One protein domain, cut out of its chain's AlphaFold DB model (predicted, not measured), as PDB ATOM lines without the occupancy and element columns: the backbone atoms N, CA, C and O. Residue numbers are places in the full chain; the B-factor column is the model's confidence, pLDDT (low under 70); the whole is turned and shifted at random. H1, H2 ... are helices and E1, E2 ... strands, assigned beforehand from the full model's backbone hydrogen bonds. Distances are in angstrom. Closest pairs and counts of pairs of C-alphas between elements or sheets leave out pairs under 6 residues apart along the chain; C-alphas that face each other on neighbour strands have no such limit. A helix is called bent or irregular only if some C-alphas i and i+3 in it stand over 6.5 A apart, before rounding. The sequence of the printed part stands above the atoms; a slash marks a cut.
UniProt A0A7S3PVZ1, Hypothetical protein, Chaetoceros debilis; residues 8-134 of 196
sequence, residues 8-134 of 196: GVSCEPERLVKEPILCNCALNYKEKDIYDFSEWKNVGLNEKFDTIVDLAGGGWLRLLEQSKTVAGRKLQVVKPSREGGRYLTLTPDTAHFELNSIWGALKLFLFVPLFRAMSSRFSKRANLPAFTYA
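AT A GLANCE: This is residues 8 to 134 of the 196 residues of the protein "Hypothetical protein" of Chaetoceros debilis (UniProt A0A7S3PVZ1). A small, nearly flat sheet of three short parallel strands, E3, E4 and E5, makes the middle, with H3b, the second arm of the bent helix H3, beside its E5 edge and H2 only grazing it. One end of the long axis holds the little strand pair E1 and E2, with H1 and much loop; the other end is H3a, the first arm of H3, with the loop before it. The printed part has 127 residues with three named helices and five named strands, in the order E1 E2 H1 E3 H2 E4 H3 E5; the class is mixed, helices and strands, with under half of the residues in named elements. It is compact, with a radius of gyration of the C-alphas of 15.6 A and spans of 44 by 33 by 24 A.

HOW THE PARTS SIT: Begin at the sheet, in the order E3, residues 51 to 54, E4, residues 86 to 89, and E5, residues 130 to 133. E3 and E4 are parallel at 15 degrees, with N 52 and O 86 2.9 A apart, within hydrogen-bond range. E4 and E5 are parallel at 17 degrees, with N 132 and O 87 at 2.8 A. H3, residues 102 to 121, was assigned as one helix by its hydrogen bonds but is bent, with C-alphas 109 and 112 6.7 A apart; its arms H3a and H3b are near each other at a shallow tilt of 33 degrees, only just short of steep. H3b is on the sheet at a height of 4.1 A, only just above the sheet's level, and over none of its strands; its closest C-alphas to E5 are those of Ala 117 and Phe 131, 4.8 A. H3a is not on the sheet. H2, residues 59 to 68, only grazes the sheet with residues 59 to 63; its closest C-alphas to E4 are those of Trp 60 and Tyr 87, 7.8 A. E3, H2, E4 and E4, H3, E5 are strand-helix-strand units, two parallel neighbour strands with a helix between, each with a right-handed crossover. Apart from E4 are E1, residues 8 to 10, and E2, residues 25 to 28, which are parallel at 24 degrees, with N 8 and O 25 at 2.8 A. H1, residues 37 to 41, is not on the three-stranded sheet. In H1, H2 and H3a every O i to N i+4 pair is within hydrogen-bond range, in H3b 5 of 6.

IN THESE COORDINATES: Find C-alpha 51 at (0.449, 40.801, 21.282); from there E3 runs 9.6 A, E4 10.0 A and E5 10.1 A, ending at C-alpha 133, (9.884, 33.649, 27.289). H3a, residues 102 to 109, starts at C-alpha 102, (25.825, 28.140, 35.550), and spans 10.4 A; H3b, residues 112 to 121, spans 14.4 A and H2 14.8 A. E1 is 6.7 A long, E2 10.6 A and H1 6.4 A.

THE WHOLE: The C-alphas farthest apart are those of Gly 44 and Ser 101, 47.1 A. The printed part has no cut. The long links are E1 to E2, H2 to E4 and E4 to H3. Mean pLDDT of the printed part is 87.5; look for values under 70 at residues 69 to 75 and residue 95.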
ATOM      1  N   GLY A   8       5.268  47.536  13.049       95.00
ATOM      2  CA  GLY A   8       6.712  47.383  13.103       95.00
ATOM      3  C   GLY A   8       7.399  48.448  13.956       95.00
ATOM      4  O   GLY A   8       6.948  49.585  14.052       95.00
ATOM      5  N   VAL A   9       8.545  48.106  14.538       94.25
ATOM      6  CA  VAL A   9       9.420  49.071  15.209       94.25
ATOM      7  C   VAL A   9      10.853  48.861  14.733       94.25
ATOM      8  O   VAL A   9      11.371  47.750  14.789       94.25
ATOM      9  N   SER A  10      11.497  49.921  14.246       91.62
ATOM     10  CA  SER A  10      12.884  49.896  13.760       91.62
ATOM     11  C   SER A  10      13.447  51.314  13.724       91.62
ATOM     12  O   SER A  10      12.678  52.261  13.687       91.62
ATOM     13  N   CYS A  11      14.770  51.490  13.685       90.56
ATOM     14  CA  CYS A  11      15.365  52.796  13.391       90.56
ATOM     15  C   CYS A  11      15.210  53.196  11.914       90.56
ATOM     16  O   CYS A  11      15.507  54.329  11.554       90.56
ATOM     17  N   GLU A  12      14.732  52.273  11.077       90.50
ATOM     18  CA  GLU A  12      14.420  52.459   9.658       90.50
ATOM     19  C   GLU A  12      12.995  51.931   9.373       90.50
ATOM     20  O   GLU A  12      12.830  50.851   8.793       90.50
ATOM     21  N   PRO A  13      11.939  52.635   9.823       92.25
ATOM     22  CA  PRO A  13      10.558  52.142   9.763       92.25
ATOM     23  C   PRO A  13      10.053  51.908   8.334       92.25
ATOM     24  O   PRO A  13       9.289  50.972   8.101       92.25
ATOM     25  N   GLU A  14      10.528  52.686   7.356       92.50
ATOM     26  CA  GLU A  14      10.149  52.538   5.945       92.50
ATOM     27  C   GLU A  14      10.390  51.136   5.380       92.50
ATOM     28  O   GLU A  14       9.694  50.698   4.465       92.50
ATOM     29  N   ARG A  15      11.382  50.419   5.910       89.31
ATOM     30  CA  ARG A  15      11.704  49.066   5.455       89.31
ATOM     31  C   ARG A  15      10.692  48.037   5.920       89.31
ATOM     32  O   ARG A  15      10.517  47.026   5.253       89.31
ATOM     33  N   LEU A  16      10.046  48.281   7.057       92.19
ATOM     34  CA  LEU A  16       9.076  47.348   7.615       92.19
ATOM     35  C   LEU A  16       7.765  47.376   6.831       92.19
ATOM     36  O   LEU A  16       7.125  46.342   6.712       92.19
ATOM     37  N   VAL A  17       7.390  48.524   6.261       93.50
ATOM     38  CA  VAL A  17       6.144  48.688   5.486       93.50
ATOM     39  C   VAL A  17       6.284  48.313   4.005       93.50
ATOM     40  O   VAL A  17       5.301  48.299   3.271       93.50
ATOM     41  N   LYS A  18       7.502  48.000   3.550       91.50
ATOM     42  CA  LYS A  18       7.800  47.553   2.182       91.50
ATOM     43  C   LYS A  18       8.022  46.038   2.160       91.50
ATOM     44  O   LYS A  18       8.233  45.399   3.198       91.50
ATOM     45  N   GLU A  19       7.974  45.446   0.968       86.75
ATOM     46  CA  GLU A  19       8.386  44.053   0.807       86.75
ATOM     47  C   GLU A  19       9.815  43.848   1.333       86.75
ATOM     48  O   GLU A  19      10.683  44.699   1.116       86.75
ATOM     49  N   PRO A  20      10.092  42.717   2.004       85.69
ATOM     50  CA  PRO A  20       9.230  41.538   2.152       85.69
ATOM     51  C   PRO A  20       8.483  41.445   3.497       85.69
ATOM     52  O   PRO A  20       7.886  40.409   3.770       85.69
ATOM     53  N   ILE A  21       8.543  42.475   4.350       87.06
ATOM     54  CA  ILE A  21       7.960  42.436   5.705       87.06
ATOM     55  C   ILE A  21       6.496  42.899   5.697       87.06
ATOM     56  O   ILE A  21       5.663  42.252   6.325       87.06
ATOM     57  N   LEU A  22       6.180  43.970   4.954       89.94
ATOM     58  CA  LEU A  22       4.812  44.465   4.726       89.94
ATOM     59  C   LEU A  22       3.979  44.699   6.008       89.94
ATOM     60  O   LEU A  22       2.800  44.351   6.072       89.94
ATOM     61  N   CYS A  23       4.566  45.312   7.038       93.44
ATOM     62  CA  CYS A  23       3.805  45.827   8.177       93.44
ATOM     63  C   CYS A  23       2.776  46.875   7.721       93.44
ATOM     64  O   CYS A  23       3.028  47.657   6.807       93.44
ATOM     65  N   ASN A  24       1.641  46.952   8.417       94.06
ATOM     66  CA  ASN A  24       0.610  47.961   8.167       94.06
ATOM     67  C   ASN A  24       1.080  49.373   8.539       94.06
ATOM     68  O   ASN A  24       0.681  50.346   7.907       94.06
ATOM     69  N   CYS A  25       1.918  49.484   9.569       94.12
ATOM     70  CA  CYS A  25       2.581  50.720   9.966       94.12
ATOM     71  C   CYS A  25       3.904  50.405  10.671       94.12
ATOM     72  O   CYS A  25       4.149  49.266  11.080       94.12
ATOM     73  N   ALA A  26       4.757  51.416  10.829       95.12
ATOM     74  CA  ALA A  26       5.965  51.294  11.627       95.12
ATOM     75  C   ALA A  26       6.370  52.623  12.271       95.12
ATOM     76  O   ALA A  26       6.129  53.684  11.701       95.12
ATOM     77  N   LEU A  27       7.017  52.553  13.438       96.00
ATOM     78  CA  LEU A  27       7.549  53.717  14.154       96.00
ATOM     79  C   LEU A  27       9.068  53.640  14.334       96.00
ATOM     80  O   LEU A  27       9.636  52.557  14.511       96.00
ATOM     81  N   ASN A  28       9.706  54.817  14.342       95.06
ATOM     82  CA  ASN A  28      11.114  54.967  14.692       95.06
ATOM     83  C   ASN A  28      11.306  55.037  16.211       95.06
ATOM     84  O   ASN A  28      10.968  56.040  16.839       95.06
ATOM     85  N   TYR A  29      11.907  54.002  16.805       92.62
ATOM     86  CA  TYR A  29      12.137  53.951  18.256       92.62
ATOM     87  C   TYR A  29      13.166  54.966  18.773       92.62
ATOM     88  O   TYR A  29      13.268  55.156  19.983       92.62
ATOM     89  N   LYS A  30      13.957  55.591  17.891       93.19
ATOM     90  CA  LYS A  30      14.881  56.673  18.268       93.19
ATOM     91  C   LYS A  30      14.183  58.025  18.397       93.19
ATOM     92  O   LYS A  30      14.712  58.912  19.055       93.19
ATOM     93  N   GLU A  31      13.027  58.180  17.763       93.88
ATOM     94  CA  GLU A  31      12.305  59.452  17.679       93.88
ATOM     95  C   GLU A  31      11.043  59.458  18.543       93.88
ATOM     96  O   GLU A  31      10.650  60.504  19.054       93.88
ATOM     97  N   LYS A  32      10.398  58.297  18.699       91.88
ATOM     98  CA  LYS A  32       9.090  58.145  19.343       91.88
ATOM     99  C   LYS A  32       9.151  57.195  20.536       91.88
ATOM    100  O   LYS A  32       9.855  56.185  20.499       91.88
ATOM    101  N   ASP A  33       8.349  57.465  21.568       90.50
ATOM    102  CA  ASP A  33       8.129  56.509  22.660       90.50
ATOM    103  C   ASP A  33       7.182  55.402  22.180       90.50
ATOM    104  O   ASP A  33       5.965  55.508  22.274       90.50
ATOM    105  N   ILE A  34       7.745  54.312  21.657       92.19
ATOM    106  CA  ILE A  34       6.988  53.175  21.098       92.19
ATOM    107  C   ILE A  34       6.092  52.458  22.121       92.19
ATOM    108  O   ILE A  34       5.250  51.649  21.733       92.19
ATOM    109  N   TYR A  35       6.277  52.716  23.418       89.69
ATOM    110  CA  TYR A  35       5.422  52.179  24.477       89.69
ATOM    111  C   TYR A  35       4.297  53.148  24.860       89.69
ATOM    112  O   TYR A  35       3.445  52.790  25.675       89.69
ATOM    113  N   ASP A  36       4.275  54.356  24.300       88.75
ATOM    114  CA  ASP A  36       3.177  55.300  24.439       88.75
ATOM    115  C   ASP A  36       2.135  55.044  23.347       88.75
ATOM    116  O   ASP A  36       2.368  55.245  22.156       88.75
ATOM    117  N   PHE A  37       0.947  54.595  23.750       88.06
ATOM    118  CA  PHE A  37      -0.127  54.314  22.804       88.06
ATOM    119  C   PHE A  37      -0.599  55.554  22.021       88.06
ATOM    120  O   PHE A  37      -1.179  55.410  20.948       88.06
ATOM    121  N   SER A  38      -0.348  56.772  22.514       88.94
ATOM    122  CA  SER A  38      -0.674  57.994  21.767       88.94
ATOM    123  C   SER A  38       0.119  58.115  20.460       88.94
ATOM    124  O   SER A  38      -0.452  58.522  19.450       88.94
ATOM    125  N   GLU A  39       1.375  57.660  20.428       91.62
ATOM    126  CA  GLU A  39       2.181  57.642  19.199       91.62
ATOM    127  C   GLU A  39       1.593  56.690  18.152       91.62
ATOM    128  O   GLU A  39       1.627  56.967  16.955       91.62
ATOM    129  N   TRP A  40       0.968  55.599  18.596       92.25
ATOM    130  CA  TRP A  40       0.297  54.657  17.705       92.25
ATOM    131  C   TRP A  40      -1.050  55.169  17.197       92.25
ATOM    132  O   TRP A  40      -1.401  54.945  16.038       92.25
ATOM    133  N   LYS A  41      -1.786  55.922  18.021       90.56
ATOM    134  CA  LYS A  41      -2.996  56.625  17.570       90.56
ATOM    135  C   LYS A  41      -2.698  57.594  16.431       90.56
ATOM    136  O   LYS A  41      -3.472  57.655  15.480       90.56
ATOM    137  N   ASN A  42      -1.557  58.284  16.486       88.94
ATOM    138  CA  ASN A  42      -1.130  59.218  15.439       88.94
ATOM    139  C   ASN A  42      -0.902  58.535  14.079       88.94
ATOM    140  O   ASN A  42      -0.999  59.193  13.048       88.94
ATOM    141  N   VAL A  43      -0.646  57.221  14.063       87.75
ATOM    142  CA  VAL A  43      -0.509  56.410  12.838       87.75
ATOM    143  C   VAL A  43      -1.741  55.538  12.555       87.75
ATOM    144  O   VAL A  43      -1.667  54.569  11.800       87.75
ATOM    145  N   GLY A  44      -2.891  55.893  13.140       85.06
ATOM    146  CA  GLY A  44      -4.197  55.308  12.822       85.06
ATOM    147  C   GLY A  44      -4.604  54.100  13.668       85.06
ATOM    148  O   GLY A  44      -5.591  53.438  13.340       85.06
ATOM    149  N   LEU A  45      -3.883  53.794  14.752       88.88
ATOM    150  CA  LEU A  45      -4.229  52.680  15.633       88.88
ATOM    151  C   LEU A  45      -5.209  53.110  16.735       88.88
ATOM    152  O   LEU A  45      -4.865  53.864  17.640       88.88
ATOM    153  N   ASN A  46      -6.428  52.576  16.699       87.25
ATOM    154  CA  ASN A  46      -7.485  52.955  17.649       87.25
ATOM    155  C   ASN A  46      -7.585  52.038  18.877       87.25
ATOM    156  O   ASN A  46      -8.147  52.431  19.900       87.25
ATOM    157  N   GLU A  47      -7.022  50.831  18.801       90.50
ATOM    158  CA  GLU A  47      -7.091  49.811  19.850       90.50
ATOM    159  C   GLU A  47      -5.687  49.347  20.261       90.50
ATOM    160  O   GLU A  47      -4.766  49.324  19.449       90.50
ATOM    161  N   LYS A  48      -5.523  48.962  21.531       92.06
ATOM    162  CA  LYS A  48      -4.270  48.380  22.032       92.06
ATOM    163  C   LYS A  48      -3.952  47.075  21.307       92.06
ATOM    164  O   LYS A  48      -4.863  46.318  20.972       92.06
ATOM    165  N   PHE A  49      -2.669  46.752  21.189       95.00
ATOM    166  CA  PHE A  49      -2.237  45.476  20.631       95.00
ATOM    167  C   PHE A  49      -2.650  44.296  21.515       95.00
ATOM    168  O   PHE A  49      -2.581  44.354  22.745       95.00
ATOM    169  N   ASP A  50      -3.015  43.187  20.878       95.94
ATOM    170  CA  ASP A  50      -3.216  41.902  21.550       95.94
ATOM    171  C   ASP A  50      -1.888  41.228  21.902       95.94
ATOM    172  O   ASP A  50      -1.810  40.420  22.826       95.94
ATOM    173  N   THR A  51      -0.828  41.500  21.143       95.81
ATOM    174  CA  THR A  51       0.449  40.801  21.282       95.81
ATOM    175  C   THR A  51       1.622  41.707  20.934       95.81
ATOM    176  O   THR A  51       1.607  42.379  19.908       95.81
ATOM    177  N   ILE A  52       2.655  41.677  21.777       95.31
ATOM    178  CA  ILE A  52       3.992  42.194  21.472       95.31
ATOM    179  C   ILE A  52       4.929  41.006  21.266       95.31
ATOM    180  O   ILE A  52       4.955  40.093  22.094       95.31
ATOM    181  N   VAL A  53       5.719  41.055  20.195       95.00
ATOM    182  CA  VAL A  53       6.871  40.173  19.978       95.00
ATOM    183  C   VAL A  53       8.132  41.025  20.100       95.00
ATOM    184  O   VAL A  53       8.446  41.807  19.207       95.00
ATOM    185  N   ASP A  54       8.822  40.913  21.230       92.94
ATOM    186  CA  ASP A  54      10.053  41.648  21.505       92.94
ATOM    187  C   ASP A  54      11.272  40.826  21.077       92.94
ATOM    188  O   ASP A  54      11.547  39.747  21.606       92.94
ATOM    189  N   LEU A  55      11.994  41.356  20.093       90.19
ATOM    190  CA  LEU A  55      13.241  40.792  19.573       90.19
ATOM    191  C   LEU A  55      14.457  41.677  19.891       90.19
ATOM    192  O   LEU A  55      15.583  41.296  19.577       90.19
ATOM    193  N   ALA A  56      14.247  42.853  20.491       85.81
ATOM    194  CA  ALA A  56      15.298  43.814  20.823       85.81
ATOM    195  C   ALA A  56      15.778  43.661  22.276       85.81
ATOM    196  O   ALA A  56      16.944  43.927  22.569       85.81
ATOM    197  N   GLY A  57      14.898  43.179  23.159       86.00
ATOM    198  CA  GLY A  57      15.140  43.061  24.594       86.00
ATOM    199  C   GLY A  57      14.751  44.325  25.366       86.00
ATOM    200  O   GLY A  57      14.653  45.426  24.822       86.00
ATOM    201  N   GLY A  58      14.507  44.158  26.667       87.00
ATOM    202  CA  GLY A  58      14.219  45.254  27.599       87.00
ATOM    203  C   GLY A  58      12.783  45.796  27.563       87.00
ATOM    204  O   GLY A  58      12.400  46.552  28.459       87.00
ATOM    205  N   GLY A  59      11.941  45.382  26.610       89.94
ATOM    206  CA  GLY A  59      10.568  45.879  26.498       89.94
ATOM    207  C   GLY A  59       9.684  45.559  27.699       89.94
ATOM    208  O   GLY A  59       8.859  46.372  28.117       89.94
ATOM    209  N   TRP A  60       9.911  44.412  28.337       91.75
ATOM    210  CA  TRP A  60       9.201  44.045  29.558       91.75
ATOM    211  C   TRP A  60       9.442  45.032  30.709       91.75
ATOM    212  O   TRP A  60       8.515  45.354  31.453       91.75
ATOM    213  N   LEU A  61      10.671  45.540  30.854       90.81
ATOM    214  CA  LEU A  61      11.008  46.516  31.895       90.81
ATOM    215  C   LEU A  61      10.246  47.828  31.685       90.81
ATOM    216  O   LEU A  61       9.698  48.375  32.640       90.81
ATOM    217  N   ARG A  62      10.108  48.264  30.427       89.62
ATOM    218  CA  ARG A  62       9.318  49.447  30.055       89.62
ATOM    219  C   ARG A  62       7.843  49.282  30.419       89.62
ATOM    220  O   ARG A  62       7.253  50.180  31.018       89.62
ATOM    221  N   LEU A  63       7.261  48.114  30.149       89.69
ATOM    222  CA  LEU A  63       5.881  47.809  30.549       89.69
ATOM    223  C   LEU A  63       5.712  47.783  32.076       89.69
ATOM    224  O   LEU A  63       4.703  48.264  32.598       89.69
ATOM    225  N   LEU A  64       6.703  47.265  32.811       89.25
ATOM    226  CA  LEU A  64       6.703  47.292  34.274       89.25
ATOM    227  C   LEU A  64       6.752  48.722  34.822       89.25
ATOM    228  O   LEU A  64       5.991  49.028  35.740       89.25
ATOM    229  N   GLU A  65       7.614  49.583  34.283       87.19
ATOM    230  CA  GLU A  65       7.702  51.001  34.658       87.19
ATOM    231  C   GLU A  65       6.362  51.711  34.458       87.19
ATOM    232  O   GLU A  65       5.848  52.326  35.393       87.19
ATOM    233  N   GLN A  66       5.744  51.532  33.287       82.81
ATOM    234  CA  GLN A  66       4.431  52.103  32.982       82.81
ATOM    235  C   GLN A  66       3.324  51.561  33.895       82.81
ATOM    236  O   GLN A  66       2.437  52.303  34.303       82.81
ATOM    237  N   SER A  67       3.375  50.276  34.263       79.88
ATOM    238  CA  SER A  67       2.369  49.675  35.152       79.88
ATOM    239  C   SER A  67       2.403  50.224  36.586       79.88
ATOM    240  O   SER A  67       1.426  50.075  37.317       79.88
ATOM    241  N   LYS A  68       3.522  50.834  37.006       76.62
ATOM    242  CA  LYS A  68       3.702  51.410  38.349       76.62
ATOM    243  C   LYS A  68       3.220  52.856  38.452       76.62
ATOM    244  O   LYS A  68       3.082  53.361  39.563       76.62
ATOM    245  N   THR A  69       3.010  53.551  37.335       65.12
ATOM    246  CA  THR A  69       2.694  54.981  37.345       65.12
ATOM    247  C   THR A  69       1.210  55.186  37.675       65.12
ATOM    248  O   THR A  69       0.358  55.279  36.800       65.12
ATOM    249  N   VAL A  70       0.890  55.238  38.972       52.00
ATOM    250  CA  VAL A  70      -0.481  55.421  39.497       52.00
ATOM    251  C   VAL A  70      -1.054  56.818  39.178       52.00
ATOM    252  O   VAL A  70      -2.267  56.997  39.170       52.00
ATOM    253  N   ALA A  71      -0.209  57.806  38.857       46.56
ATOM    254  CA  ALA A  71      -0.595  59.223  38.816       46.56
ATOM    255  C   ALA A  71      -0.780  59.846  37.413       46.56
ATOM    256  O   ALA A  71      -1.063  61.036  37.310       46.56
ATOM    257  N   GLY A  72      -0.651  59.095  36.317       44.59
ATOM    258  CA  GLY A  72      -0.762  59.681  34.978       44.59
ATOM    259  C   GLY A  72      -0.824  58.619  33.896       44.59
ATOM    260  O   GLY A  72       0.139  57.894  33.671       44.59
ATOM    261  N   ARG A  73      -1.986  58.518  33.253       52.56
ATOM    262  CA  ARG A  73      -2.410  57.500  32.281       52.56
ATOM    263  C   ARG A  73      -1.531  57.447  31.018       52.56
ATOM    264  O   ARG A  73      -2.015  57.779  29.938       52.56
ATOM    265  N   LYS A  74      -0.284  56.971  31.088       58.72
ATOM    266  CA  LYS A  74       0.336  56.423  29.874       58.72
ATOM    267  C   LYS A  74      -0.450  55.169  29.510       58.72
ATOM    268  O   LYS A  74      -0.391  54.150  30.196       58.72
ATOM    269  N   LEU A  75      -1.295  55.300  28.488       69.50
ATOM    270  CA  LEU A  75      -2.069  54.196  27.944       69.50
ATOM    271  C   LEU A  75      -1.066  53.146  27.475       69.50
ATOM    272  O   LEU A  75      -0.311  53.386  26.537       69.50
ATOM    273  N   GLN A  76      -1.041  52.003  28.159       81.75
ATOM    274  CA  GLN A  76      -0.213  50.881  27.738       81.75
ATOM    275  C   GLN A  76      -0.545  50.511  26.299       81.75
ATOM    276  O   GLN A  76      -1.717  50.443  25.923       81.75
ATOM    277  N   VAL A  77       0.499  50.230  25.530       91.19
ATOM    278  CA  VAL A  77       0.383  49.899  24.111       91.19
ATOM    279  C   VAL A  77      -0.280  48.535  23.863       91.19
ATOM    280  O   VAL A  77      -0.846  48.293  22.800       91.19
ATOM    281  N   VAL A  78      -0.254  47.647  24.859       93.81
ATOM    282  CA  VAL A  78      -0.749  46.267  24.794       93.81
ATOM    283  C   VAL A  78      -1.829  46.030  25.843       93.81
ATOM    284  O   VAL A  78      -1.827  46.640  26.917       93.81
ATOM    285  N   LYS A  79      -2.777  45.148  25.526       93.81
ATOM    286  CA  LYS A  79      -3.823  44.717  26.455       93.81
ATOM    287  C   LYS A  79      -3.214  44.013  27.682       93.81
ATOM    288  O   LYS A  79      -2.171  43.364  27.574       93.81
ATOM    289  N   PRO A  80      -3.844  44.104  28.862       92.88
ATOM    290  CA  PRO A  80      -3.462  43.285  30.003       92.88
ATOM    291  C   PRO A  80      -3.833  41.809  29.780       92.88
ATOM    292  O   PRO A  80      -4.685  41.467  28.961       92.88
ATOM    293  N   SER A  81      -3.226  40.918  30.561       93.69
ATOM    294  CA  SER A  81      -3.423  39.463  30.508       93.69
ATOM    295  C   SER A  81      -4.891  39.061  30.699       93.69
ATOM    296  O   SER A  81      -5.392  38.175  30.012       93.69
ATOM    297  N   ARG A  82      -5.622  39.765  31.575       91.75
ATOM    298  CA  ARG A  82      -7.064  39.556  31.800       91.75
ATOM    299  C   ARG A  82      -7.909  39.802  30.543       91.75
ATOM    300  O   ARG A  82      -8.967  39.203  30.412       91.75
ATOM    301  N   GLU A  83      -7.438  40.657  29.640       93.31
ATOM    302  CA  GLU A  83      -8.069  40.961  28.347       93.31
ATOM    303  C   GLU A  83      -7.447  40.150  27.194       93.31
ATOM    304  O   GLU A  83      -7.713  40.419  26.027       93.31
ATOM    305  N   GLY A  84      -6.605  39.159  27.507       94.19
ATOM    306  CA  GLY A  84      -5.965  38.284  26.525       94.19
ATOM    307  C   GLY A  84      -4.642  38.802  25.959       94.19
ATOM    308  O   GLY A  84      -4.080  38.148  25.081       94.19
ATOM    309  N   GLY A  85      -4.117  39.924  26.459       95.88
ATOM    310  CA  GLY A  85      -2.870  40.502  25.967       95.88
ATOM    311  C   GLY A  85      -1.632  39.661  26.284       95.88
ATOM    312  O   GLY A  85      -1.516  39.073  27.365       95.88
ATOM    313  N   ARG A  86      -0.685  39.607  25.342       96.62
ATOM    314  CA  ARG A  86       0.509  38.749  25.402       96.62
ATOM    315  C   ARG A  86       1.785  39.535  25.131       96.62
ATOM    316  O   ARG A  86       1.823  40.415  24.277       96.62
ATOM    317  N   TYR A  87       2.846  39.178  25.839       95.81
ATOM    318  CA  TYR A  87       4.200  39.642  25.565       95.81
ATOM    319  C   TYR A  87       5.082  38.414  25.365       95.81
ATOM    320  O   TYR A  87       5.200  37.584  26.270       95.81
ATOM    321  N   LEU A  88       5.660  38.285  24.175       95.31
ATOM    322  CA  LEU A  88       6.560  37.204  23.803       95.31
ATOM    323  C   LEU A  88       7.952  37.777  23.589       95.31
ATOM    324  O   LEU A  88       8.105  38.762  22.875       95.31
ATOM    325  N   THR A  89       8.961  37.144  24.174       93.12
ATOM    326  CA  THR A  89      10.364  37.476  23.919       93.12
ATOM    327  C   THR A  89      11.196  36.211  23.764       93.12
ATOM    328  O   THR A  89      10.890  35.182  24.372       93.12
ATOM    329  N   LEU A  90      12.241  36.303  22.944       87.69
ATOM    330  CA  LEU A  90      13.312  35.306  22.821       87.69
ATOM    331  C   LEU A  90      14.625  35.813  23.436       87.69
ATOM    332  O   LEU A  90      15.617  35.090  23.476       87.69
ATOM    333  N   THR A  91      14.657  37.073  23.866       85.19
ATOM    334  CA  THR A  91      15.865  37.758  24.311       85.19
ATOM    335  C   THR A  91      15.783  38.083  25.801       85.19
ATOM    336  O   THR A  91      14.706  38.385  26.330       85.19
ATOM    337  N   PRO A  92      16.912  38.000  26.528       82.56
ATOM    338  CA  PRO A  92      16.991  38.555  27.872       82.56
ATOM    339  C   PRO A  92      16.850  40.087  27.832       82.56
ATOM    340  O   PRO A  92      16.859  40.708  26.771       82.56
ATOM    341  N   ASP A  93      16.726  40.716  29.002       82.19
ATOM    342  CA  ASP A  93      16.499  42.169  29.088       82.19
ATOM    343  C   ASP A  93      17.634  43.010  28.499       82.19
ATOM    344  O   ASP A  93      17.409  44.150  28.096       82.19
ATOM    345  N   THR A  94      18.848  42.464  28.472       75.31
ATOM    346  CA  THR A  94      20.039  43.132  27.958       75.31
ATOM    347  C   THR A  94      20.553  42.414  26.718       75.31
ATOM    348  O   THR A  94      20.695  41.192  26.696       75.31
ATOM    349  N   ALA A  95      20.887  43.181  25.678       68.44
ATOM    350  CA  ALA A  95      21.452  42.638  24.439       68.44
ATOM    351  C   ALA A  95      22.841  41.997  24.640       68.44
ATOM    352  O   ALA A  95      23.246  41.141  23.858       68.44
ATOM    353  N   HIS A  96      23.557  42.405  25.691       71.94
ATOM    354  CA  HIS A  96      24.807  41.799  26.140       71.94
ATOM    355  C   HIS A  96      24.627  41.241  27.544       71.94
ATOM    356  O   HIS A  96      24.032  41.887  28.409       71.94
ATOM    357  N   PHE A  97      25.152  40.049  27.771       73.19
ATOM    358  CA  PHE A  97      25.199  39.424  29.079       73.19
ATOM    359  C   PHE A  97      26.461  38.568  29.156       73.19
ATOM    360  O   PHE A  97      26.820  37.884  28.199       73.19
ATOM    361  N   GLU A  98      27.134  38.620  30.298       77.50
ATOM    362  CA  GLU A  98      28.294  37.786  30.591       77.50
ATOM    363  C   GLU A  98      27.856  36.657  31.522       77.50
ATOM    364  O   GLU A  98      27.254  36.891  32.574       77.50
ATOM    365  N   LEU A  99      28.123  35.413  31.124       82.00
ATOM    366  CA  LEU A  99      27.795  34.231  31.914       82.00
ATOM    367  C   LEU A  99      29.058  33.694  32.569       82.00
ATOM    368  O   LEU A  99      29.735  32.828  32.030       82.00
ATOM    369  N   ASN A 100      29.339  34.187  33.770       84.81
ATOM    370  CA  ASN A 100      30.504  33.752  34.542       84.81
ATOM    371  C   ASN A 100      30.218  32.500  35.397       84.81
ATOM    372  O   ASN A 100      31.097  32.012  36.098       84.81
ATOM    373  N   SER A 101      28.981  31.985  35.385       90.88
ATOM    374  CA  SER A 101      28.597  30.754  36.091       90.88
ATOM    375  C   SER A 101      27.285  30.156  35.571       90.88
ATOM    376  O   SER A 101      26.420  30.868  35.053       90.88
ATOM    377  N   ILE A 102      27.094  28.850  35.801       89.00
ATOM    378  CA  ILE A 102      25.825  28.140  35.550       89.00
ATOM    379  C   ILE A 102      24.675  28.799  36.323       89.00
ATOM    380  O   ILE A 102      23.580  28.964  35.795       89.00
ATOM    381  N   TRP A 103      24.930  29.241  37.557       87.69
ATOM    382  CA  TRP A 103      23.932  29.947  38.358       87.69
ATOM    383  C   TRP A 103      23.511  31.280  37.729       87.69
ATOM    384  O   TRP A 103      22.323  31.602  37.695       87.69
ATOM    385  N   GLY A 104      24.465  32.031  37.169       86.06
ATOM    386  CA  GLY A 104      24.183  33.243  36.398       86.06
ATOM    387  C   GLY A 104      23.293  32.962  35.185       86.06
ATOM    388  O   GLY A 104      22.318  33.680  34.961       86.06
ATOM    389  N   ALA A 105      23.568  31.871  34.465       85.56
ATOM    390  CA  ALA A 105      22.751  31.436  33.335       85.56
ATOM    391  C   ALA A 105      21.328  31.048  33.769       85.56
ATOM    392  O   ALA A 105      20.357  31.551  33.204       85.56
ATOM    393  N   LEU A 106      21.178  30.232  34.818       87.56
ATOM    394  CA  LEU A 106      19.865  29.848  35.353       87.56
ATOM    395  C   LEU A 106      19.066  31.064  35.834       87.56
ATOM    396  O   LEU A 106      17.868  31.170  35.575       87.56
ATOM    397  N   LYS A 107      19.716  32.024  36.497       87.25
ATOM    398  CA  LYS A 107      19.057  33.262  36.927       87.25
ATOM    399  C   LYS A 107      18.498  34.044  35.740       87.25
ATOM    400  O   LYS A 107      17.343  34.468  35.799       87.25
ATOM    401  N   LEU A 108      19.293  34.212  34.683       85.00
ATOM    402  CA  LEU A 108      18.928  35.016  33.518       85.00
ATOM    403  C   LEU A 108      17.873  34.338  32.631       85.00
ATOM    404  O   LEU A 108      16.917  34.993  32.223       85.00
ATOM    405  N   PHE A 109      18.030  33.041  32.358       84.75
ATOM    406  CA  PHE A 109      17.228  32.319  31.361       84.75
ATOM    407  C   PHE A 109      16.075  31.499  31.941       84.75
ATOM    408  O   PHE A 109      15.143  31.179  31.210       84.75
ATOM    409  N   LEU A 110      16.103  31.170  33.235       85.56
ATOM    410  CA  LEU A 110      15.067  30.352  33.866       85.56
ATOM    411  C   LEU A 110      14.307  31.133  34.935       85.56
ATOM    412  O   LEU A 110      13.114  31.383  34.784       85.56
ATOM    413  N   PHE A 111      14.979  31.551  36.009       89.69
ATOM    414  CA  PHE A 111      14.283  32.064  37.191       89.69
ATOM    415  C   PHE A 111      13.605  33.417  36.954       89.69
ATOM    416  O   PHE A 111      12.441  33.588  37.322       89.69
ATOM    417  N   VAL A 112      14.292  34.374  36.316       89.75
ATOM    418  CA  VAL A 112      13.702  35.685  35.999       89.75
ATOM    419  C   VAL A 112      12.512  35.543  35.033       89.75
ATOM    420  O   VAL A 112      11.432  36.053  35.356       89.75
ATOM    421  N   PRO A 113      12.638  34.827  33.898       89.25
ATOM    422  CA  PRO A 113      11.509  34.543  33.020       89.25
ATOM    423  C   PRO A 113      10.341  33.825  33.701       89.25
ATOM    424  O   PRO A 113       9.196  34.249  33.545       89.25
ATOM    425  N   LEU A 114      10.616  32.787  34.495       89.94
ATOM    426  CA  LEU A 114       9.590  32.008  35.188       89.94
ATOM    427  C   LEU A 114       8.809  32.875  36.179       89.94
ATOM    428  O   LEU A 114       7.578  32.877  36.178       89.94
ATOM    429  N   PHE A 115       9.504  33.685  36.979       92.00
ATOM    430  CA  PHE A 115       8.857  34.603  37.914       92.00
ATOM    431  C   PHE A 115       7.954  35.623  37.200       92.00
ATOM    432  O   PHE A 115       6.847  35.919  37.659       92.00
ATOM    433  N   ARG A 116       8.376  36.149  36.046       91.62
ATOM    434  CA  ARG A 116       7.555  37.058  35.222       91.62
ATOM    435  C   ARG A 116       6.350  36.353  34.621       91.62
ATOM    436  O   ARG A 116       5.241  36.890  34.654       91.62
ATOM    437  N   ALA A 117       6.551  35.140  34.119       91.94
ATOM    438  CA  ALA A 117       5.492  34.307  33.574       91.94
ATOM    439  C   ALA A 117       4.407  34.027  34.625       91.94
ATOM    440  O   ALA A 117       3.222  34.168  34.324       91.94
ATOM    441  N   MET A 118       4.802  33.710  35.859       91.50
ATOM    442  CA  MET A 118       3.869  33.506  36.968       91.50
ATOM    443  C   MET A 118       3.204  34.821  37.394       91.50
ATOM    444  O   MET A 118       1.979  34.935  37.391       91.50
ATOM    445  N   SER A 119       3.987  35.853  37.715       90.00
ATOM    446  CA  SER A 119       3.447  37.111  38.253       90.00
ATOM    447  C   SER A 119       2.498  37.829  37.288       90.00
ATOM    448  O   SER A 119       1.494  38.385  37.733       90.00
ATOM    449  N   SER A 120       2.753  37.786  35.978       89.38
ATOM    450  CA  SER A 120       1.864  38.372  34.960       89.38
ATOM    451  C   SER A 120       0.539  37.621  34.783       89.38
ATOM    452  O   SER A 120      -0.468  38.235  34.431       89.38
ATOM    453  N   ARG A 121       0.509  36.310  35.054       88.56
ATOM    454  CA  ARG A 121      -0.699  35.476  34.939       88.56
ATOM    455  C   ARG A 121      -1.547  35.476  36.208       88.56
ATOM    456  O   ARG A 121      -2.771  35.462  36.110       88.56
ATOM    457  N   PHE A 122      -0.916  35.542  37.379       89.12
ATOM    458  CA  PHE A 122      -1.618  35.423  38.659       89.12
ATOM    459  C   PHE A 122      -1.822  36.773  39.353       89.12
ATOM    460  O   PHE A 122      -2.957  37.196  39.555       89.12
ATOM    461  N   SER A 123      -0.745  37.491  39.678       84.25
ATOM    462  CA  SER A 123      -0.820  38.665  40.566       84.25
ATOM    463  C   SER A 123      -1.042  39.992  39.837       84.25
ATOM    464  O   SER A 123      -1.657  40.900  40.384       84.25
ATOM    465  N   LYS A 124      -0.545  40.138  38.604       82.12
ATOM    466  CA  LYS A 124      -0.545  41.409  37.851       82.12
ATOM    467  C   LYS A 124      -1.378  41.364  36.572       82.12
ATOM    468  O   LYS A 124      -1.221  42.212  35.697       82.12
ATOM    469  N   ARG A 125      -2.303  40.406  36.480       86.19
ATOM    470  CA  ARG A 125      -3.086  40.137  35.262       86.19
ATOM    471  C   ARG A 125      -3.938  41.308  34.765       86.19
ATOM    472  O   ARG A 125      -4.314  41.318  33.601       86.19
ATOM    473  N   ALA A 126      -4.270  42.261  35.636       86.50
ATOM    474  CA  ALA A 126      -5.061  43.442  35.289       86.50
ATOM    475  C   ALA A 126      -4.234  44.557  34.624       86.50
ATOM    476  O   ALA A 126      -4.801  45.377  33.915       86.50
ATOM    477  N   ASN A 127      -2.912  44.566  34.832       87.25
ATOM    478  CA  ASN A 127      -2.046  45.692  34.466       87.25
ATOM    479  C   ASN A 127      -0.873  45.294  33.565       87.25
ATOM    480  O   ASN A 127      -0.104  46.157  33.165       87.25
ATOM    481  N   LEU A 128      -0.659  44.004  33.309       92.31
ATOM    482  CA  LEU A 128       0.438  43.521  32.474       92.31
ATOM    483  C   LEU A 128      -0.062  42.437  31.522       92.31
ATOM    484  O   LEU A 128      -0.916  41.641  31.931       92.31
ATOM    485  N   PRO A 129       0.472  42.362  30.291       94.88
ATOM    486  CA  PRO A 129       0.212  41.241  29.398       94.88
ATOM    487  C   PRO A 129       0.830  39.954  29.956       94.88
ATOM    488  O   PRO A 129       1.762  39.988  30.763       94.88
ATOM    489  N   ALA A 130       0.334  38.804  29.505       95.94
ATOM    490  CA  ALA A 130       0.893  37.510  29.864       95.94
ATOM    491  C   ALA A 130       2.310  37.372  29.287       95.94
ATOM    492  O   ALA A 130       2.492  37.331  28.069       95.94
ATOM    493  N   PHE A 131       3.308  37.288  30.166       96.00
ATOM    494  CA  PHE A 131       4.710  37.164  29.779       96.00
ATOM    495  C   PHE A 131       5.036  35.739  29.339       96.00
ATOM    496  O   PHE A 131       4.766  34.777  30.065       96.00
ATOM    497  N   THR A 132       5.672  35.602  28.186       94.38
ATOM    498  CA  THR A 132       6.187  34.332  27.679       94.38
ATOM    499  C   THR A 132       7.612  34.535  27.196       94.38
ATOM    500  O   THR A 132       7.866  35.330  26.295       94.38
ATOM    501  N   TYR A 133       8.534  33.798  27.806       90.94
ATOM    502  CA  TYR A 133       9.884  33.649  27.289       90.94
ATOM    503  C   TYR A 133       9.885  32.412  26.408       90.94
ATOM    504  O   TYR A 133       9.803  31.293  26.914       90.94
ATOM    505  N   ALA A 134       9.829  32.622  25.099       85.56
ATOM    506  CA  ALA A 134       9.750  31.522  24.162       85.56
ATOM    507  C   ALA A 134      11.139  30.895  23.991       85.56
ATOM    508  O   ALA A 134      12.157  31.576  23.891       85.56
TER     509      ALA A 134